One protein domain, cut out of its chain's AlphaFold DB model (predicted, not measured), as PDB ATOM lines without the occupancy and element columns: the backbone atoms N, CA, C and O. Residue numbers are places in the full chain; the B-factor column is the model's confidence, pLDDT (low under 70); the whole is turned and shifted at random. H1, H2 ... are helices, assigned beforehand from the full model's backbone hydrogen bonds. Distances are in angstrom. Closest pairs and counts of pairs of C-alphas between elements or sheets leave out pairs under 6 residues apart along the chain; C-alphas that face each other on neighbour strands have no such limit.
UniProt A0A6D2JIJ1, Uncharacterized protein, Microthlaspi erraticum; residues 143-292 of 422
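Overview. This is residues 143 to 292 of the 422 residues of an uncharacterized protein of Microthlaspi erraticum (UniProt A0A6D2JIJ1). Three helices make the core: H8 runs through the middle, H9 packs on it at a slant, and H3 packs on both, across H9 and over the first part of H8. The side-by-side pair H1 and H5 lies at one end of the body near the end of H8, and H7 packs on H9 at the opposite end; short H2 and H4 form corners with H3, while H6 sits at the side and touches no helix. The printed part has 150 residues with nine named helices, H1 to H9 in order along the chain, and no named strand: the class is all helix, and the helices that touch are mostly crossed. The whole is compact, with a radius of gyration of the C-alphas of 14.9 A and spans of 40 by 39 by 26 A.

Arrangement. H8, residues 256 to 268, is the longest helix. H9, residues 280 to 290, touches it at a steep tilt of 49 degrees, opposite ways, with the closest C-alphas, those of Ala 266 and Glu 282, 6.9 A apart. The hub is H3, residues 173 to 182, which touches four helices. H8 touches H3 with residues 257 to 261 alone, at 57 degrees, a steep tilt; the closest C-alphas, those of Val 176 and Val 257, are 5.5 A apart. H3 and H9 touch about perpendicular, only just, at 72 degrees, with C-alphas 179 and 289 the closest at 4.6 A. H2, residues 164 to 169, and H3 only just touch, only at the corner, with 3 pairs of C-alphas within 8 A, the closest being Met 167 and Phe 173 at 4.6 A. H4, residues 186 to 190, touches H3 only at the corner, where the C-alphas of Leu 180 and Gly 186 are closest at 4.6 A. H7, residues 228 to 238, touches H9 at a steep tilt of 60 degrees, the same way, with C-alphas 234 and 287 closest at 7.0 A. H1, residues 143 to 152, and H5, residues 197 to 206, touch at a shallow tilt of 27 degrees, opposite ways; their closest C-alphas, those of Tyr 148 and Ala 205, are 5.0 A apart. H5 is close to H8 but not clearly touching, with C-alphas 204 and 268 closest at 7.6 A. H6, residues 208 to 214, and H5 meet only through their link. In H1 to H9 every O i to N i+4 pair is within hydrogen-bond range.

Along the chain. H1 begins at C-alpha 143, (-32.311, 8.580, 13.103), and H9 ends at C-alpha 290, (-24.900, -12.812, -6.308). From first to last C-alpha, H8 measures 18.4 A, H7 15.6 A, H9 15.1 A and H3 14.2 A.

Size, cuts and confidence. The printed part has no cut, and its C-alphas farthest apart, those of Ser 195 and Lys 229, are 42.2 A apart. The links H1 to H2, H6 to H7, H7 to H8 and H8 to H9 are long. The pLDDT is under 70 in 26 residues, among them 207 to 225, and H6 has a mean of 45.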
ATOM      1  N   MET A 143     -33.081   9.475  13.953       56.56
ATOM      2  CA  MET A 143     -32.311   8.580  13.103       56.56
ATOM      3  C   MET A 143     -31.772   9.197  11.795       56.56
ATOM      4  O   MET A 143     -30.691   8.808  11.346       56.56
ATOM      5  N   PHE A 144     -32.472  10.164  11.178       71.19
ATOM      6  CA  PHE A 144     -31.961  10.859   9.981       71.19
ATOM      7  C   PHE A 144     -30.711  11.664  10.332       71.19
ATOM      8  O   PHE A 144     -29.680  11.558   9.664       71.19
ATOM      9  N   GLN A 145     -30.801  12.423  11.425       72.69
ATOM     10  CA  GLN A 145     -29.718  13.272  11.885       72.69
ATOM     11  C   GLN A 145     -28.524  12.432  12.349       72.69
ATOM     12  O   GLN A 145     -27.383  12.752  12.024       72.69
ATOM     13  N   GLU A 146     -28.768  11.319  13.045       78.75
ATOM     14  CA  GLU A 146     -27.720  10.374  13.442       78.75
ATOM     15  C   GLU A 146     -26.977   9.781  12.236       78.75
ATOM     16  O   GLU A 146     -25.741   9.775  12.217       78.75
ATOM     17  N   HIS A 147     -27.701   9.326  11.207       78.12
ATOM     18  CA  HIS A 147     -27.082   8.756  10.010       78.12
ATOM     19  C   HIS A 147     -26.347   9.812   9.175       78.12
ATOM     20  O   HIS A 147     -25.223   9.572   8.727       78.12
ATOM     21  N   TYR A 148     -26.932  11.003   9.020       83.31
ATOM     22  CA  TYR A 148     -26.272  12.148   8.395       83.31
ATOM     23  C   TYR A 148     -24.961  12.485   9.107       83.31
ATOM     24  O   TYR A 148     -23.905  12.536   8.476       83.31
ATOM     25  N   ASN A 149     -25.003  12.629  10.434       84.69
ATOM     26  CA  ASN A 149     -23.825  12.915  11.246       84.69
ATOM     27  C   ASN A 149     -22.764  11.811  11.098       84.69
ATOM     28  O   ASN A 149     -21.573  12.114  10.998       84.69
ATOM     29  N   ALA A 150     -23.170  10.537  11.030       83.81
ATOM     30  CA  ALA A 150     -22.260   9.418  10.800       83.81
ATOM     31  C   ALA A 150     -21.575   9.501   9.425       83.81
ATOM     32  O   ALA A 150     -20.346   9.421   9.351       83.81
ATOM     33  N   LEU A 151     -22.343   9.723   8.351       82.81
ATOM     34  CA  LEU A 151     -21.828   9.893   6.987       82.81
ATOM     35  C   LEU A 151     -20.900  11.107   6.868       82.81
ATOM     36  O   LEU A 151     -19.857  11.034   6.211       82.81
ATOM     37  N   PHE A 152     -21.277  12.214   7.505       84.69
ATOM     38  CA  PHE A 152     -20.552  13.477   7.455       84.69
ATOM     39  C   PHE A 152     -19.232  13.419   8.237       84.69
ATOM     40  O   PHE A 152     -18.198  13.922   7.784       84.69
ATOM     41  N   SER A 153     -19.244  12.729   9.383       86.81
ATOM     42  CA  SER A 153     -18.074  12.485  10.236       86.81
ATOM     43  C   SER A 153     -17.050  11.529   9.607       86.81
ATOM     44  O   SER A 153     -15.937  11.395  10.117       86.81
ATOM     45  N   MET A 154     -17.403  10.830   8.527       79.38
ATOM     46  CA  MET A 154     -16.471   9.981   7.792       79.38
ATOM     47  C   MET A 154     -15.676  10.762   6.752       79.38
ATOM     48  O   MET A 154     -16.214  11.593   6.012       79.38
ATOM     49  N   ASP A 155     -14.411  10.387   6.603       77.50
ATOM     50  CA  ASP A 155     -13.610  10.813   5.465       77.50
ATOM     51  C   ASP A 155     -14.170  10.204   4.170       77.50
ATOM     52  O   ASP A 155     -14.674   9.070   4.133       77.50
ATOM     53  N   PHE A 156     -14.137  10.981   3.087       73.50
ATOM     54  CA  PHE A 156     -14.475  10.494   1.752       73.50
ATOM     55  C   PHE A 156     -13.325   9.615   1.261       73.50
ATOM     56  O   PHE A 156     -12.389  10.075   0.620       73.50
ATOM     57  N   VAL A 157     -13.374   8.336   1.629       71.44
ATOM     58  CA  VAL A 157     -12.430   7.336   1.128       71.44
ATOM     59  C   VAL A 157     -12.693   7.119  -0.362       71.44
ATOM     60  O   VAL A 157     -13.850   6.994  -0.764       71.44
ATOM     61  N   GLU A 158     -11.637   6.984  -1.162       69.50
ATOM     62  CA  GLU A 158     -11.715   6.702  -2.607       69.50
ATOM     63  C   GLU A 158     -12.534   5.441  -2.938       69.50
ATOM     64  O   GLU A 158     -13.043   5.298  -4.039       69.50
ATOM     65  N   THR A 159     -12.699   4.522  -1.980       72.88
ATOM     66  CA  THR A 159     -13.499   3.295  -2.126       72.88
ATOM     67  C   THR A 159     -14.979   3.469  -1.789       72.88
ATOM     68  O   THR A 159     -15.714   2.482  -1.790       72.88
ATOM     69  N   ARG A 160     -15.424   4.682  -1.436       78.62
ATOM     70  CA  ARG A 160     -16.845   4.999  -1.237       78.62
ATOM     71  C   ARG A 160     -17.604   4.789  -2.544       78.62
ATOM     72  O   ARG A 160     -18.587   4.057  -2.575       78.62
ATOM     73  N   TYR A 161     -17.073   5.343  -3.628       82.69
ATOM     74  CA  TYR A 161     -17.546   5.072  -4.976       82.69
ATOM     75  C   TYR A 161     -16.595   4.092  -5.665       82.69
ATOM     76  O   TYR A 161     -15.381   4.210  -5.511       82.69
ATOM     77  N   PRO A 162     -17.105   3.097  -6.407       85.06
ATOM     78  CA  PRO A 162     -16.267   2.194  -7.175       85.06
ATOM     79  C   PRO A 162     -15.372   2.957  -8.158       85.06
ATOM     80  O   PRO A 162     -15.842   3.503  -9.153       85.06
ATOM     81  N   HIS A 163     -14.066   2.966  -7.900       86.06
ATOM     82  CA  HIS A 163     -13.100   3.657  -8.747       86.06
ATOM     83  C   HIS A 163     -12.851   2.857 -10.030       86.06
ATOM     84  O   HIS A 163     -12.234   1.787 -10.012       86.06
ATOM     85  N   VAL A 164     -13.304   3.396 -11.163       87.19
ATOM     86  CA  VAL A 164     -13.310   2.696 -12.456       87.19
ATOM     87  C   VAL A 164     -11.912   2.243 -12.887       87.19
ATOM     88  O   VAL A 164     -11.746   1.077 -13.246       87.19
ATOM     89  N   ASP A 165     -10.898   3.111 -12.819       87.81
ATOM     90  CA  ASP A 165      -9.557   2.756 -13.311       87.81
ATOM     91  C   ASP A 165      -8.883   1.681 -12.458       87.81
ATOM     92  O   ASP A 165      -8.357   0.712 -12.999       87.81
ATOM     93  N   THR A 166      -8.983   1.776 -11.129       88.06
ATOM     94  CA  THR A 166      -8.527   0.735 -10.200       88.06
ATOM     95  C   THR A 166      -9.207  -0.604 -10.477       88.06
ATOM     96  O   THR A 166      -8.536  -1.631 -10.563       88.06
ATOM     97  N   MET A 167     -10.529  -0.622 -10.682       89.31
ATOM     98  CA  MET A 167     -11.241  -1.860 -11.008       89.31
ATOM     99  C   MET A 167     -10.807  -2.459 -12.351       89.31
ATOM    100  O   MET A 167     -10.700  -3.682 -12.469       89.31
ATOM    101  N   LYS A 168     -10.533  -1.618 -13.357       90.44
ATOM    102  CA  LYS A 168     -10.011  -2.054 -14.661       90.44
ATOM    103  C   LYS A 168      -8.587  -2.591 -14.548       90.44
ATOM    104  O   LYS A 168      -8.306  -3.653 -15.094       90.44
ATOM    105  N   ALA A 169      -7.717  -1.912 -13.803       90.81
ATOM    106  CA  ALA A 169      -6.342  -2.342 -13.557       90.81
ATOM    107  C   ALA A 169      -6.283  -3.699 -12.836       90.81
ATOM    108  O   ALA A 169      -5.445  -4.538 -13.156       90.81
ATOM    109  N   LEU A 170      -7.214  -3.940 -11.909       88.19
ATOM    110  CA  LEU A 170      -7.371  -5.221 -11.215       88.19
ATOM    111  C   LEU A 170      -8.117  -6.283 -12.044       88.19
ATOM    112  O   LEU A 170      -8.216  -7.434 -11.616       88.19
ATOM    113  N   GLY A 171      -8.664  -5.924 -13.210       89.62
ATOM    114  CA  GLY A 171      -9.431  -6.832 -14.067       89.62
ATOM    115  C   GLY A 171     -10.707  -7.368 -13.409       89.62
ATOM    116  O   GLY A 171     -11.074  -8.522 -13.640       89.62
ATOM    117  N   ILE A 172     -11.336  -6.566 -12.542       91.81
ATOM    118  CA  ILE A 172     -12.583  -6.894 -11.826       91.81
ATOM    119  C   ILE A 172     -13.760  -5.999 -12.234       91.81
ATOM    120  O   ILE A 172     -14.855  -6.171 -11.708       91.81
ATOM    121  N   PHE A 173     -13.545  -5.040 -13.137       89.69
ATOM    122  CA  PHE A 173     -14.521  -4.011 -13.497       89.69
ATOM    123  C   PHE A 173     -15.867  -4.586 -13.945       89.69
ATOM    124  O   PHE A 173     -16.893  -4.263 -13.351       89.69
ATOM    125  N   GLU A 174     -15.866  -5.471 -14.939       89.94
ATOM    126  CA  GLU A 174     -17.088  -6.042 -15.514       89.94
ATOM    127  C   GLU A 174     -17.870  -6.856 -14.478       89.94
ATOM    128  O   GLU A 174     -19.099  -6.822 -14.433       89.94
ATOM    129  N   ASP A 175     -17.143  -7.569 -13.618       90.25
ATOM    130  CA  ASP A 175     -17.708  -8.417 -12.579       90.25
ATOM    131  C   ASP A 175     -18.323  -7.577 -11.443       90.25
ATOM    132  O   ASP A 175     -19.435  -7.857 -10.994       90.25
ATOM    133  N   VAL A 176     -17.639  -6.516 -10.997       90.56
ATOM    134  CA  VAL A 176     -18.172  -5.582  -9.989       90.56
ATOM    135  C   VAL A 176     -19.404  -4.866 -10.534       90.56
ATOM    136  O   VAL A 176     -20.433  -4.803  -9.859       90.56
ATOM    137  N   GLU A 177     -19.330  -4.373 -11.768       88.62
ATOM    138  CA  GLU A 177     -20.441  -3.688 -12.420       88.62
ATOM    139  C   GLU A 177     -21.663  -4.613 -12.560       88.62
ATOM    140  O   GLU A 177     -22.789  -4.191 -12.296       88.62
ATOM    141  N   LEU A 178     -21.454  -5.889 -12.903       89.06
ATOM    142  CA  LEU A 178     -22.515  -6.893 -12.970       89.06
ATOM    143  C   LEU A 178     -23.192  -7.106 -11.610       89.06
ATOM    144  O   LEU A 178     -24.421  -7.093 -11.530       89.06
ATOM    145  N   VAL A 179     -22.411  -7.274 -10.540       89.50
ATOM    146  CA  VAL A 179     -22.951  -7.466  -9.184       89.50
ATOM    147  C   VAL A 179     -23.766  -6.243  -8.750       89.50
ATOM    148  O   VAL A 179     -24.883  -6.395  -8.260       89.50
ATOM    149  N   LEU A 180     -23.263  -5.031  -8.993       87.56
ATOM    150  CA  LEU A 180     -23.978  -3.793  -8.669       87.56
ATOM    151  C   LEU A 180     -25.240  -3.607  -9.526       87.56
ATOM    152  O   LEU A 180     -26.261  -3.138  -9.023       87.56
ATOM    153  N   LYS A 181     -25.216  -4.002 -10.807       84.31
ATOM    154  CA  LYS A 181     -26.403  -4.018 -11.683       84.31
ATOM    155  C   LYS A 181     -27.469  -4.985 -11.174       84.31
ATOM    156  O   LYS A 181     -28.642  -4.622 -11.168       84.31
ATOM    157  N   ASN A 182     -27.072  -6.160 -10.689       83.06
ATOM    158  CA  ASN A 182     -27.986  -7.139 -10.092       83.06
ATOM    159  C   ASN A 182     -28.618  -6.638  -8.788       83.06
ATOM    160  O   ASN A 182     -29.749  -6.997  -8.477       83.06
ATOM    161  N   MET A 183     -27.916  -5.774  -8.053       81.56
ATOM    162  CA  MET A 183     -28.466  -5.054  -6.901       81.56
ATOM    163  C   MET A 183     -29.304  -3.833  -7.304       81.56
ATOM    164  O   MET A 183     -29.801  -3.145  -6.428       81.56
ATOM    165  N   HIS A 184     -29.432  -3.513  -8.597       75.56
ATOM    166  CA  HIS A 184     -30.023  -2.269  -9.116       75.56
ATOM    167  C   HIS A 184     -29.318  -0.974  -8.679       75.56
ATOM    168  O   HIS A 184     -29.830   0.126  -8.877       75.56
ATOM    169  N   LEU A 185     -28.094  -1.093  -8.170       81.88
ATOM    170  CA  LEU A 185     -27.246   0.018  -7.745       81.88
ATOM    171  C   LEU A 185     -26.232   0.425  -8.821       81.88
ATOM    172  O   LEU A 185     -25.512   1.403  -8.649       81.88
ATOM    173  N   GLY A 186     -26.185  -0.288  -9.952       79.50
ATOM    174  CA  GLY A 186     -25.233  -0.025 -11.034       79.50
ATOM    175  C   GLY A 186     -25.272   1.423 -11.526       79.50
ATOM    176  O   GLY A 186     -24.231   2.064 -11.609       79.50
ATOM    177  N   ARG A 187     -26.468   1.981 -11.776       77.56
ATOM    178  CA  ARG A 187     -26.608   3.386 -12.204       77.56
ATOM    179  C   ARG A 187     -26.170   4.357 -11.109       77.56
ATOM    180  O   ARG A 187     -25.511   5.341 -11.422       77.56
ATOM    181  N   PHE A 188     -26.516   4.073  -9.857       80.81
ATOM    182  CA  PHE A 188     -26.149   4.904  -8.714       80.81
ATOM    183  C   PHE A 188     -24.623   4.999  -8.565       80.81
ATOM    184  O   PHE A 188     -24.077   6.095  -8.570       80.81
ATOM    185  N   PHE A 189     -23.923   3.863  -8.572       81.56
ATOM    186  CA  PHE A 189     -22.461   3.829  -8.477       81.56
ATOM    187  C   PHE A 189     -21.721   4.234  -9.757       81.56
ATOM    188  O   PHE A 189     -20.512   4.428  -9.711       81.56
ATOM    189  N   SER A 190     -22.421   4.383 -10.886       78.94
ATOM    190  CA  SER A 190     -21.831   4.929 -12.118       78.94
ATOM    191  C   SER A 190     -21.726   6.459 -12.100       78.94
ATOM    192  O   SER A 190     -21.002   7.023 -12.915       78.94
ATOM    193  N   HIS A 191     -22.457   7.143 -11.212       72.94
ATOM    194  CA  HIS A 191     -22.433   8.601 -11.104       72.94
ATOM    195  C   HIS A 191     -21.573   9.013  -9.905       72.94
ATOM    196  O   HIS A 191     -21.993   8.892  -8.757       72.94
ATOM    197  N   HIS A 192     -20.366   9.513 -10.170       65.56
ATOM    198  CA  HIS A 192     -19.491  10.070  -9.139       65.56
ATOM    199  C   HIS A 192     -20.009  11.450  -8.707       65.56
ATOM    200  O   HIS A 192     -20.076  12.374  -9.514       65.56
ATOM    201  N   MET A 193     -20.368  11.592  -7.431       63.44
ATOM    202  CA  MET A 193     -20.814  12.852  -6.815       63.44
ATOM    203  C   MET A 193     -19.781  13.321  -5.774       63.44
ATOM    204  O   MET A 193     -20.111  13.641  -4.640       63.44
ATOM    205  N   GLU A 194     -18.496  13.309  -6.130       61.62
ATOM    206  CA  GLU A 194     -17.397  13.573  -5.183       61.62
ATOM    207  C   GLU A 194     -17.278  15.051  -4.779       61.62
ATOM    208  O   GLU A 194     -16.712  15.368  -3.738       61.62
ATOM    209  N   SER A 195     -17.835  15.967  -5.573       61.47
ATOM    210  CA  SER A 195     -17.580  17.407  -5.436       61.47
ATOM    211  C   SER A 195     -18.384  18.108  -4.334       61.47
ATOM    212  O   SER A 195     -18.113  19.271  -4.054       61.47
ATOM    213  N   TYR A 196     -19.359  17.435  -3.710       77.75
ATOM    214  CA  TYR A 196     -20.260  18.052  -2.730       77.75
ATOM    215  C   TYR A 196     -20.496  17.125  -1.536       77.75
ATOM    216  O   TYR A 196     -21.486  16.392  -1.498       77.75
ATOM    217  N   LYS A 197     -19.573  17.134  -0.568       79.00
ATOM    218  CA  LYS A 197     -19.611  16.264   0.617       79.00
ATOM    219  C   LYS A 197     -20.921  16.418   1.394       79.00
ATOM    220  O   LYS A 197     -21.582  15.416   1.649       79.00
ATOM    221  N   GLU A 198     -21.307  17.650   1.701       82.94
ATOM    222  CA  GLU A 198     -22.520  18.002   2.444       82.94
ATOM    223  C   GLU A 198     -23.764  17.499   1.707       82.94
ATOM    224  O   GLU A 198     -24.461  16.628   2.217       82.94
ATOM    225  N   LEU A 199     -23.976  17.937   0.458       81.06
ATOM    226  CA  LEU A 199     -25.140  17.548  -0.353       81.06
ATOM    227  C   LEU A 199     -25.215  16.037  -0.588       81.06
ATOM    228  O   LEU A 199     -26.300  15.471  -0.673       81.06
ATOM    229  N   THR A 200     -24.071  15.367  -0.703       80.81
ATOM    230  CA  THR A 200     -24.023  13.913  -0.869       80.81
ATOM    231  C   THR A 200     -24.409  13.205   0.420       80.81
ATOM    232  O   THR A 200     -25.176  12.250   0.377       80.81
ATOM    233  N   CYS A 201     -23.916  13.667   1.570       82.12
ATOM    234  CA  CYS A 201     -24.324  13.147   2.870       82.12
ATOM    235  C   CYS A 201     -25.807  13.426   3.142       82.12
ATOM    236  O   CYS A 201     -26.499  12.522   3.594       82.12
ATOM    237  N   GLU A 202     -26.309  14.617   2.806       82.88
ATOM    238  CA  GLU A 202     -27.733  14.963   2.890       82.88
ATOM    239  C   GLU A 202     -28.563  14.064   1.977       82.88
ATOM    240  O   GLU A 202     -29.572  13.518   2.408       82.88
ATOM    241  N   PHE A 203     -28.132  13.841   0.733       79.38
ATOM    242  CA  PHE A 203     -28.804  12.940  -0.202       79.38
ATOM    243  C   PHE A 203     -28.823  11.495   0.315       79.38
ATOM    244  O   PHE A 203     -29.873  10.867   0.356       79.38
ATOM    245  N   LEU A 204     -27.679  10.968   0.755       79.06
ATOM    246  CA  LEU A 204     -27.565   9.612   1.297       79.06
ATOM    247  C   LEU A 204     -28.382   9.435   2.586       79.06
ATOM    248  O   LEU A 204     -29.040   8.411   2.742       79.06
ATOM    249  N   ALA A 205     -28.389  10.433   3.474       77.88
ATOM    250  CA  ALA A 205     -29.189  10.415   4.694       77.88
ATOM    251  C   ALA A 205     -30.687  10.586   4.416       77.88
ATOM    252  O   ALA A 205     -31.514   9.951   5.063       77.88
ATOM    253  N   SER A 206     -31.049  11.403   3.420       71.38
ATOM    254  CA  SER A 206     -32.447  11.647   3.023       71.38
ATOM    255  C   SER A 206     -33.005  10.544   2.140       71.38
ATOM    256  O   SER A 206     -34.222  10.452   1.963       71.38
ATOM    257  N   MET A 207     -32.152   9.637   1.660       66.00
ATOM    258  CA  MET A 207     -32.545   8.386   1.029       66.00
ATOM    259  C   MET A 207     -33.184   7.388   2.024       66.00
ATOM    260  O   MET A 207     -32.927   6.189   1.960       66.00
ATOM    261  N   ARG A 208     -34.171   7.830   2.827       49.81
ATOM    262  CA  ARG A 208     -35.236   6.964   3.389       49.81
ATOM    263  C   ARG A 208     -35.939   6.139   2.305       49.81
ATOM    264  O   ARG A 208     -36.521   5.094   2.563       49.81
ATOM    265  N   GLN A 209     -35.866   6.580   1.050       45.12
ATOM    266  CA  GLN A 209     -36.359   5.807  -0.083       45.12
ATOM    267  C   GLN A 209     -35.592   4.503  -0.285       45.12
ATOM    268  O   GLN A 209     -36.192   3.584  -0.813       45.12
ATOM    269  N   LEU A 210     -34.339   4.350   0.156       48.69
ATOM    270  CA  LEU A 210     -33.662   3.053   0.084       48.69
ATOM    271  C   LEU A 210     -34.232   2.036   1.084       48.69
ATOM    272  O   LEU A 210     -34.252   0.847   0.799       48.69
ATOM    273  N   GLU A 211     -34.732   2.478   2.233       46.47
ATOM    274  CA  GLU A 211     -35.438   1.625   3.193       46.47
ATOM    275  C   GLU A 211     -36.764   1.108   2.613       46.47
ATOM    276  O   GLU A 211     -37.052  -0.077   2.700       46.47
ATOM    277  N   ILE A 212     -37.504   1.943   1.878       41.59
ATOM    278  CA  ILE A 212     -38.757   1.543   1.206       41.59
ATOM    279  C   ILE A 212     -38.507   0.778  -0.113       41.59
ATOM    280  O   ILE A 212     -39.294  -0.083  -0.502       41.59
ATOM    281  N   LEU A 213     -37.425   1.095  -0.829       38.53
ATOM    282  CA  LEU A 213     -37.118   0.584  -2.173       38.53
ATOM    283  C   LEU A 213     -36.186  -0.639  -2.154       38.53
ATOM    284  O   LEU A 213     -36.203  -1.439  -3.085       38.53
ATOM    285  N   PHE A 214     -35.394  -0.795  -1.091       46.59
ATOM    286  CA  PHE A 214     -34.429  -1.875  -0.877       46.59
ATOM    287  C   PHE A 214     -34.527  -2.489   0.531       46.59
ATOM    288  O   PHE A 214     -33.657  -3.268   0.883       46.59
ATOM    289  N   GLY A 215     -35.520  -2.164   1.367       43.50
ATOM    290  CA  GLY A 215     -35.759  -2.822   2.663       43.50
ATOM    291  C   GLY A 215     -34.665  -2.663   3.729       43.50
ATOM    292  O   GLY A 215     -34.497  -3.537   4.581       43.50
ATOM    293  N   PHE A 216     -33.808  -1.645   3.664       47.72
ATOM    294  CA  PHE A 216     -32.801  -1.459   4.717       47.72
ATOM    295  C   PHE A 216     -33.459  -1.255   6.076       47.72
ATOM    296  O   PHE A 216     -34.334  -0.421   6.202       47.72
ATOM    297  N   ASN A 217     -33.023  -1.998   7.091       41.88
ATOM    298  CA  ASN A 217     -33.573  -1.872   8.435       41.88
ATOM    299  C   ASN A 217     -32.920  -0.672   9.133       41.88
ATOM    300  O   ASN A 217     -31.856  -0.809   9.743       41.88
ATOM    301  N   TYR A 218     -33.544   0.493   9.007       42.66
ATOM    302  CA  TYR A 218     -33.308   1.642   9.863       42.66
ATOM    303  C   TYR A 218     -34.600   1.857  10.668       42.66
ATOM    304  O   TYR A 218     -35.366   2.788  10.490       42.66
ATOM    305  N   GLY A 219     -34.854   0.923  11.587       40.44
ATOM    306  CA  GLY A 219     -35.837   1.086  12.659       40.44
ATOM    307  C   GLY A 219     -37.278   0.681  12.353       40.44
ATOM    308  O   GLY A 219     -37.888   0.113  13.249       40.44
ATOM    309  N   GLU A 220     -37.828   0.877  11.149       48.22
ATOM    310  CA  GLU A 220     -39.194   0.404  10.839       48.22
ATOM    311  C   GLU A 220     -39.513   0.463   9.328       48.22
ATOM    312  O   GLU A 220     -39.899   1.499   8.792       48.22
ATOM    313  N   GLY A 221     -39.404  -0.666   8.610       45.06
ATOM    314  CA  GLY A 221     -39.847  -0.730   7.208       45.06
ATOM    315  C   GLY A 221     -39.311  -1.910   6.394       45.06
ATOM    316  O   GLY A 221     -38.136  -1.972   6.058       45.06
ATOM    317  N   THR A 222     -40.202  -2.833   6.012       47.09
ATOM    318  CA  THR A 222     -39.968  -4.018   5.148       47.09
ATOM    319  C   THR A 222     -38.848  -4.973   5.584       47.09
ATOM    320  O   THR A 222     -37.682  -4.859   5.219       47.09
ATOM    321  N   GLU A 223     -39.236  -6.011   6.326       54.53
ATOM    322  CA  GLU A 223     -38.338  -7.094   6.713       54.53
ATOM    323  C   GLU A 223     -37.999  -7.981   5.502       54.53
ATOM    324  O   GLU A 223     -38.846  -8.708   4.971       54.53
ATOM    325  N   TRP A 224     -36.736  -7.954   5.075       63.53
ATOM    326  CA  TRP A 224     -36.225  -8.940   4.130       63.53
ATOM    327  C   TRP A 224     -36.341 -10.330   4.741       63.53
ATOM    328  O   TRP A 224     -35.689 -10.641   5.746       63.53
ATOM    329  N   ASN A 225     -37.108 -11.198   4.095       68.50
ATOM    330  CA  ASN A 225     -37.367 -12.533   4.599       68.50
ATOM    331  C   ASN A 225     -36.320 -13.505   4.054       68.50
ATOM    332  O   ASN A 225     -36.592 -14.373   3.213       68.50
ATOM    333  N   PHE A 226     -35.095 -13.342   4.552       73.62
ATOM    334  CA  PHE A 226     -34.061 -14.350   4.400       73.62
ATOM    335  C   PHE A 226     -34.160 -15.367   5.514       73.62
ATOM    336  O   PHE A 226     -34.148 -15.048   6.701       73.62
ATOM    337  N   LYS A 227     -34.128 -16.637   5.129       81.81
ATOM    338  CA  LYS A 227     -33.900 -17.696   6.104       81.81
ATOM    339  C   LYS A 227     -32.467 -17.556   6.599       81.81
ATOM    340  O   LYS A 227     -31.545 -17.685   5.803       81.81
ATOM    341  N   GLU A 228     -32.261 -17.401   7.901       82.75
ATOM    342  CA  GLU A 228     -30.921 -17.314   8.505       82.75
ATOM    343  C   GLU A 228     -30.001 -18.455   8.027       82.75
ATOM    344  O   GLU A 228     -28.862 -18.249   7.619       82.75
ATOM    345  N   LYS A 229     -30.542 -19.679   7.950       85.31
ATOM    346  CA  LYS A 229     -29.827 -20.853   7.424       85.31
ATOM    347  C   LYS A 229     -29.345 -20.676   5.985       85.31
ATOM    348  O   LYS A 229     -28.406 -21.351   5.586       85.31
ATOM    349  N   GLU A 230     -30.049 -19.902   5.171       85.69
ATOM    350  CA  GLU A 230     -29.646 -19.575   3.803       85.69
ATOM    351  C   GLU A 230     -28.498 -18.587   3.785       85.69
ATOM    352  O   GLU A 230     -27.496 -18.873   3.141       85.69
ATOM    353  N   LEU A 231     -28.581 -17.532   4.590       87.19
ATOM    354  CA  LEU A 231     -27.507 -16.561   4.748       87.19
ATOM    355  C   LEU A 231     -26.198 -17.229   5.208       87.19
ATOM    356  O   LEU A 231     -25.131 -16.971   4.660       87.19
ATOM    357  N   GLN A 232     -26.300 -18.184   6.137       89.38
ATOM    358  CA  GLN A 232     -25.182 -19.032   6.565       89.38
ATOM    359  C   GLN A 232     -24.565 -19.834   5.406       89.38
ATOM    360  O   GLN A 232     -23.345 -19.952   5.313       89.38
ATOM    361  N   ARG A 233     -25.390 -20.385   4.506       87.75
ATOM    362  CA  ARG A 233     -24.908 -21.144   3.336       87.75
ATOM    363  C   ARG A 233     -24.285 -20.241   2.279       87.75
ATOM    364  O   ARG A 233     -23.286 -20.625   1.679       87.75
ATOM    365  N   VAL A 234     -24.869 -19.069   2.049       88.31
ATOM    366  CA  VAL A 234     -24.352 -18.059   1.117       88.31
ATOM    367  C   VAL A 234     -22.982 -17.601   1.594       88.31
ATOM    368  O   VAL A 234     -22.018 -17.676   0.837       88.31
ATOM    369  N   TRP A 235     -22.862 -17.267   2.880       90.75
ATOM    370  CA  TRP A 235     -21.581 -16.945   3.493       90.75
ATOM    371  C   TRP A 235     -20.565 -18.081   3.362       90.75
ATOM    372  O   TRP A 235     -19.469 -17.846   2.876       90.75
ATOM    373  N   ALA A 236     -20.928 -19.325   3.688       88.62
ATOM    374  CA  ALA A 236     -20.036 -20.479   3.518       88.62
ATOM    375  C   ALA A 236     -19.652 -20.761   2.048       88.62
ATOM    376  O   ALA A 236     -18.675 -21.459   1.773       88.62
ATOM    377  N   THR A 237     -20.422 -20.235   1.091       87.44
ATOM    378  CA  THR A 237     -20.099 -20.324  -0.336       87.44
ATOM    379  C   THR A 237     -19.038 -19.285  -0.708       87.44
ATOM    380  O   THR A 237     -18.064 -19.620  -1.381       87.44
ATOM    381  N   ILE A 238     -19.173 -18.047  -0.221       88.69
ATOM    382  CA  ILE A 238     -18.261 -16.935  -0.550       88.69
ATOM    383  C   ILE A 238     -17.059 -16.797   0.409       88.69
ATOM    384  O   ILE A 238     -16.095 -16.105   0.077       88.69
ATOM    385  N   ALA A 239     -17.101 -17.462   1.566       86.69
ATOM    386  CA  ALA A 239     -16.115 -17.444   2.651       86.69
ATOM    387  C   ALA A 239     -15.936 -18.847   3.288       86.69
ATOM    388  O   ALA A 239     -16.598 -19.808   2.906       86.69
ATOM    389  N   GLU A 240     -15.004 -19.009   4.238       69.69
ATOM    390  CA  GLU A 240     -14.644 -20.325   4.820       69.69
ATOM    391  C   GLU A 240     -15.384 -20.732   6.108       69.69
ATOM    392  O   GLU A 240     -15.480 -21.924   6.401       69.69
ATOM    393  N   VAL A 241     -15.863 -19.779   6.909       76.94
ATOM    394  CA  VAL A 241     -16.306 -20.021   8.299       76.94
ATOM    395  C   VAL A 241     -17.819 -19.842   8.421       76.94
ATOM    396  O   VAL A 241     -18.431 -19.261   7.538       76.94
ATOM    397  N   GLY A 242     -18.442 -20.321   9.502       80.69
ATOM    398  CA  GLY A 242     -19.828 -19.970   9.827       80.69
ATOM    399  C   GLY A 242     -20.018 -18.456   9.960       80.69
ATOM    400  O   GLY A 242     -19.136 -17.753  10.459       80.69
ATOM    401  N   TYR A 243     -21.168 -17.965   9.505       86.38
ATOM    402  CA  TYR A 243     -21.498 -16.549   9.545       86.38
ATOM    403  C   TYR A 243     -21.930 -16.119  10.949       86.38
ATOM    404  O   TYR A 243     -22.624 -16.826  11.677       86.38
ATOM    405  N   SER A 244     -21.523 -14.918  11.318       83.06
ATOM    406  CA  SER A 244     -21.891 -14.209  12.538       83.06
ATOM    407  C   SER A 244     -21.556 -12.738  12.333       83.06
ATOM    408  O   SER A 244     -20.406 -12.423  12.023       83.06
ATOM    409  N   SER A 245     -22.527 -11.847  12.518       76.50
ATOM    410  CA  SER A 245     -22.373 -10.404  12.272       76.50
ATOM    411  C   SER A 245     -21.212  -9.769  13.050       76.50
ATOM    412  O   SER A 245     -20.517  -8.894  12.544       76.50
ATOM    413  N   SER A 246     -20.941 -10.249  14.266       75.12
ATOM    414  CA  SER A 246     -19.865  -9.731  15.118       75.12
ATOM    415  C   SER A 246     -18.490 -10.345  14.841       75.12
ATOM    416  O   SER A 246     -17.473  -9.769  15.226       75.12
ATOM    417  N   ARG A 247     -18.424 -11.517  14.193       77.31
ATOM    418  CA  ARG A 247     -17.174 -12.289  14.034       77.31
ATOM    419  C   ARG A 247     -16.719 -12.461  12.588       77.31
ATOM    420  O   ARG A 247     -15.544 -12.756  12.368       77.31
ATOM    421  N   SER A 248     -17.623 -12.304  11.627       86.88
ATOM    422  CA  SER A 248     -17.348 -12.531  10.205       86.88
ATOM    423  C   SER A 248     -16.554 -11.368   9.658       86.88
ATOM    424  O   SER A 248     -17.041 -10.239   9.626       86.88
ATOM    425  N   LYS A 249     -15.313 -11.637   9.257       88.25
ATOM    426  CA  LYS A 249     -14.410 -10.601   8.763       88.25
ATOM    427  C   LYS A 249     -14.566 -10.457   7.259       88.25
ATOM    428  O   LYS A 249     -14.570 -11.457   6.550       88.25
ATOM    429  N   ALA A 250     -14.587  -9.226   6.759       85.62
ATOM    430  CA  ALA A 250     -14.658  -8.969   5.318       85.62
ATOM    431  C   ALA A 250     -13.465  -9.565   4.550       85.62
ATOM    432  O   ALA A 250     -13.608 -10.002   3.412       85.62
ATOM    433  N   ALA A 251     -12.308  -9.676   5.209       85.25
ATOM    434  CA  ALA A 251     -11.115 -10.335   4.678       85.25
ATOM    435  C   ALA A 251     -11.280 -11.851   4.436       85.25
ATOM    436  O   ALA A 251     -10.425 -12.453   3.801       85.25
ATOM    437  N   GLN A 252     -12.342 -12.481   4.954       88.25
ATOM    438  CA  GLN A 252     -12.632 -13.900   4.716       88.25
ATOM    439  C   GLN A 252     -13.365 -14.143   3.390       88.25
ATOM    440  O   GLN A 252     -13.498 -15.299   2.987       88.25
ATOM    441  N   ILE A 253     -13.857 -13.091   2.724       89.56
ATOM    442  CA  ILE A 253     -14.428 -13.218   1.384       89.56
ATOM    443  C   ILE A 253     -13.305 -13.611   0.423       89.56
ATOM    444  O   ILE A 253     -12.340 -12.868   0.259       89.56
ATOM    445  N   ARG A 254     -13.467 -14.746  -0.265       87.00
ATOM    446  CA  ARG A 254     -12.467 -15.235  -1.228       87.00
ATOM    447  C   ARG A 254     -12.449 -14.429  -2.528       87.00
ATOM    448  O   ARG A 254     -11.405 -14.255  -3.141       87.00
ATOM    449  N   SER A 255     -13.611 -13.931  -2.957       87.75
ATOM    450  CA  SER A 255     -13.740 -13.187  -4.212       87.75
ATOM    451  C   SER A 255     -13.345 -11.710  -4.051       87.75
ATOM    452  O   SER A 255     -14.023 -10.982  -3.315       87.75
ATOM    453  N   PRO A 256     -12.327 -11.213  -4.782       87.50
ATOM    454  CA  PRO A 256     -11.935  -9.804  -4.730       87.50
ATOM    455  C   PRO A 256     -13.050  -8.874  -5.230       87.50
ATOM    456  O   PRO A 256     -13.202  -7.772  -4.709       87.50
ATOM    457  N   VAL A 257     -13.881  -9.343  -6.168       90.19
ATOM    458  CA  VAL A 257     -15.070  -8.632  -6.666       90.19
ATOM    459  C   VAL A 257     -16.040  -8.359  -5.516       90.19
ATOM    460  O   VAL A 257     -16.438  -7.221  -5.285       90.19
ATOM    461  N   LEU A 258     -16.389  -9.400  -4.756       91.44
ATOM    462  CA  LEU A 258     -17.353  -9.295  -3.660       91.44
ATOM    463  C   LEU A 258     -16.790  -8.510  -2.473       91.44
ATOM    464  O   LEU A 258     -17.526  -7.756  -1.840       91.44
ATOM    465  N   SER A 259     -15.489  -8.643  -2.200       90.88
ATOM    466  CA  SER A 259     -14.805  -7.844  -1.178       90.88
ATOM    467  C   SER A 259     -14.824  -6.351  -1.523       90.88
ATOM    468  O   SER A 259     -15.052  -5.511  -0.653       90.88
ATOM    469  N   TYR A 260     -14.640  -6.009  -2.800       90.94
ATOM    470  CA  TYR A 260     -14.695  -4.625  -3.262       90.94
ATOM    471  C   TYR A 260     -16.118  -4.051  -3.193       90.94
ATOM    472  O   TYR A 260     -16.318  -2.971  -2.635       90.94
ATOM    473  N   VAL A 261     -17.116  -4.802  -3.676       91.56
ATOM    474  CA  VAL A 261     -18.535  -4.412  -3.588       91.56
ATOM    475  C   VAL A 261     -18.954  -4.200  -2.134       91.56
ATOM    476  O   VAL A 261     -19.563  -3.182  -1.821       91.56
ATOM    477  N   HIS A 262     -18.584  -5.111  -1.229       91.44
ATOM    478  CA  HIS A 262     -18.849  -4.969   0.205       91.44
ATOM    479  C   HIS A 262     -18.345  -3.632   0.758       91.44
ATOM    480  O   HIS A 262     -19.108  -2.922   1.411       91.44
ATOM    481  N   LYS A 263     -17.093  -3.262   0.463       90.25
ATOM    482  CA  LYS A 263     -16.509  -1.998   0.933       90.25
ATOM    483  C   LYS A 263     -17.292  -0.786   0.434       90.25
ATOM    484  O   LYS A 263     -17.602   0.092   1.238       90.25
ATOM    485  N   ALA A 264     -17.652  -0.759  -0.851       89.19
ATOM    486  CA  ALA A 264     -18.436   0.335  -1.424       89.19
ATOM    487  C   ALA A 264     -19.806   0.471  -0.736       89.19
ATOM    488  O   ALA A 264     -20.207   1.571  -0.354       89.19
ATOM    489  N   LEU A 265     -20.493  -0.650  -0.491       87.19
ATOM    490  CA  LEU A 265     -21.783  -0.672   0.209       87.19
ATOM    491  C   LEU A 265     -21.660  -0.203   1.666       87.19
ATOM    492  O   LEU A 265     -22.453   0.621   2.119       87.19
ATOM    493  N   ALA A 266     -20.659  -0.699   2.395       87.00
ATOM    494  CA  ALA A 266     -20.464  -0.393   3.809       87.00
ATOM    495  C   ALA A 266     -20.120   1.086   4.057       87.00
ATOM    496  O   ALA A 266     -20.587   1.678   5.033       87.00
ATOM    497  N   HIS A 267     -19.340   1.699   3.165       84.56
ATOM    498  CA  HIS A 267     -19.024   3.124   3.252       84.56
ATOM    499  C   HIS A 267     -20.174   4.023   2.792       84.56
ATOM    500  O   HIS A 267     -20.340   5.102   3.353       84.56
ATOM    501  N   THR A 268     -20.957   3.590   1.801       83.81
ATOM    502  CA  THR A 268     -21.980   4.446   1.181       83.81
ATOM    503  C   THR A 268     -23.325   4.393   1.897       83.81
ATOM    504  O   THR A 268     -23.911   5.440   2.138       83.81
ATOM    505  N   PHE A 269     -23.811   3.200   2.257       79.69
ATOM    506  CA  PHE A 269     -25.162   3.027   2.818       79.69
ATOM    507  C   PHE A 269     -25.185   2.781   4.325       79.69
ATOM    508  O   PHE A 269     -26.186   3.051   4.982       79.69
ATOM    509  N   TYR A 270     -24.098   2.252   4.889       78.94
ATOM    510  CA  TYR A 270     -24.031   1.924   6.317       78.94
ATOM    511  C   TYR A 270     -23.183   2.896   7.131       78.94
ATOM    512  O   TYR A 270     -23.036   2.699   8.335       78.94
ATOM    513  N   ALA A 271     -22.611   3.922   6.489       79.06
ATOM    514  CA  ALA A 271     -21.793   4.941   7.140       79.06
ATOM    515  C   ALA A 271     -20.734   4.344   8.093       79.06
ATOM    516  O   ALA A 271     -20.511   4.819   9.211       79.06
ATOM    517  N   ARG A 272     -20.073   3.257   7.671       80.62
ATOM    518  CA  ARG A 272     -19.110   2.552   8.524       80.62
ATOM    519  C   ARG A 272     -17.693   3.079   8.349       80.62
ATOM    520  O   ARG A 272     -17.078   2.900   7.299       80.62
ATOM    521  N   LYS A 273     -17.125   3.606   9.440       73.62
ATOM    522  CA  LYS A 273     -15.699   3.979   9.542       73.62
ATOM    523  C   LYS A 273     -14.758   2.780   9.381       73.62
ATOM    524  O   LYS A 273     -13.720   2.896   8.743       73.62
ATOM    525  N   ALA A 274     -15.133   1.619   9.925       75.19
ATOM    526  CA  ALA A 274     -14.354   0.386   9.830       75.19
ATOM    527  C   ALA A 274     -15.168  -0.736   9.168       75.19
ATOM    528  O   ALA A 274     -16.171  -1.201   9.717       75.19
ATOM    529  N   THR A 275     -14.692  -1.213   8.017       80.31
ATOM    530  CA  THR A 275     -15.312  -2.272   7.195       80.31
ATOM    531  C   THR A 275     -14.697  -3.654   7.441       80.31
ATOM    532  O   THR A 275     -14.779  -4.555   6.613       80.31
ATOM    533  N   GLY A 276     -14.067  -3.845   8.607       81.69
ATOM    534  CA  GLY A 276     -13.374  -5.089   8.953       81.69
ATOM    535  C   GLY A 276     -14.296  -6.298   9.149       81.69
ATOM    536  O   GLY A 276     -13.844  -7.431   8.977       81.69
ATOM    537  N   THR A 277     -15.573  -6.075   9.474       87.38
ATOM    538  CA  THR A 277     -16.596  -7.121   9.645       87.38
ATOM    539  C   THR A 277     -17.764  -6.928   8.693       87.38
ATOM    540  O   THR A 277     -17.995  -5.813   8.227       87.38
ATOM    541  N   ILE A 278     -18.508  -8.003   8.439       87.94
ATOM    542  CA  ILE A 278     -19.688  -7.990   7.573       87.94
ATOM    543  C   ILE A 278     -20.949  -8.129   8.408       87.94
ATOM    544  O   ILE A 278     -21.113  -9.113   9.131       87.94
ATOM    545  N   ASN A 279     -21.824  -7.135   8.287       86.50
ATOM    546  CA  ASN A 279     -23.108  -7.102   8.973       86.50
ATOM    547  C   ASN A 279     -24.181  -7.858   8.183       86.50
ATOM    548  O   ASN A 279     -24.045  -8.130   6.993       86.50
ATOM    549  N   GLU A 280     -25.297  -8.170   8.846       83.38
ATOM    550  CA  GLU A 280     -26.357  -8.970   8.227       83.38
ATOM    551  C   GLU A 280     -26.996  -8.255   7.039       83.38
ATOM    552  O   GLU A 280     -27.159  -8.867   5.990       83.38
ATOM    553  N   GLY A 281     -27.273  -6.955   7.166       79.69
ATOM    554  CA  GLY A 281     -27.777  -6.144   6.055       79.69
ATOM    555  C   GLY A 281     -26.819  -6.119   4.859       79.69
ATOM    556  O   GLY A 281     -27.244  -6.306   3.722       79.69
ATOM    557  N   GLU A 282     -25.516  -5.982   5.114       86.12
ATOM    558  CA  GLU A 282     -24.493  -5.988   4.063       86.12
ATOM    559  C   GLU A 282     -24.457  -7.335   3.332       86.12
ATOM    560  O   GLU A 282     -24.383  -7.384   2.105       86.12
ATOM    561  N   LEU A 283     -24.553  -8.442   4.075       88.00
ATOM    562  CA  LEU A 283     -24.573  -9.777   3.488       88.00
ATOM    563  C   LEU A 283     -25.871 -10.057   2.716       88.00
ATOM    564  O   LEU A 283     -25.826 -10.706   1.673       88.00
ATOM    565  N   LYS A 284     -27.010  -9.541   3.187       85.31
ATOM    566  CA  LYS A 284     -28.304  -9.608   2.489       85.31
ATOM    567  C   LYS A 284     -28.262  -8.886   1.138       85.31
ATOM    568  O   LYS A 284     -28.731  -9.429   0.140       85.31
ATOM    569  N   LEU A 285     -27.627  -7.713   1.072       83.62
ATOM    570  CA  LEU A 285     -27.384  -7.027  -0.200       83.62
ATOM    571  C   LEU A 285     -26.477  -7.827  -1.130       83.62
ATOM    572  O   LEU A 285     -26.764  -7.946  -2.321       83.62
ATOM    573  N   LEU A 286     -25.383  -8.379  -0.600       88.75
ATOM    574  CA  LEU A 286     -24.488  -9.231  -1.382       88.75
ATOM    575  C   LEU A 286     -25.237 -10.435  -1.959       88.75
ATOM    576  O   LEU A 286     -25.056 -10.731  -3.140       88.75
ATOM    577  N   ASP A 287     -26.124 -11.071  -1.187       86.50
ATOM    578  CA  ASP A 287     -26.966 -12.162  -1.685       86.50
ATOM    579  C   ASP A 287     -27.811 -11.735  -2.895       86.50
ATOM    580  O   ASP A 287     -27.828 -12.456  -3.891       86.50
ATOM    581  N   MET A 288     -28.414 -10.536  -2.893       83.75
ATOM    582  CA  MET A 288     -29.143 -10.041  -4.075       83.75
ATOM    583  C   MET A 288     -28.273  -9.957  -5.319       83.75
ATOM    584  O   MET A 288     -28.695 -10.377  -6.394       83.75
ATOM    585  N   GLY A 289     -27.074  -9.385  -5.189       83.31
ATOM    586  CA  GLY A 289     -26.181  -9.198  -6.330       83.31
ATOM    587  C   GLY A 289     -25.655 -10.522  -6.881       83.31
ATOM    588  O   GLY A 289     -25.432 -10.656  -8.086       83.31
ATOM    589  N   ILE A 290     -25.488 -11.510  -5.999       86.75
ATOM    590  CA  ILE A 290     -24.900 -12.812  -6.308       86.75
ATOM    591  C   ILE A 290     -25.949 -13.823  -6.769       86.75
ATOM    592  O   ILE A 290     -25.640 -14.643  -7.625       86.75
ATOM    593  N   LYS A 291     -27.183 -13.785  -6.265       83.88
ATOM    594  CA  LYS A 291     -28.243 -14.759  -6.586       83.88
ATOM    595  C   LYS A 291     -28.489 -14.957  -8.094       83.88
ATOM    596  O   LYS A 291     -28.683 -16.101  -8.507       83.88
ATOM    597  N   PRO A 292     -28.484 -13.916  -8.955       81.94
ATOM    598  CA  PRO A 292     -28.603 -14.105 -10.404       81.94
ATOM    599  C   PRO A 292     -27.386 -14.785 -11.044       81.94
ATOM    600  O   PRO A 292     -27.481 -15.289 -12.160       81.94
TER     601      PRO A 292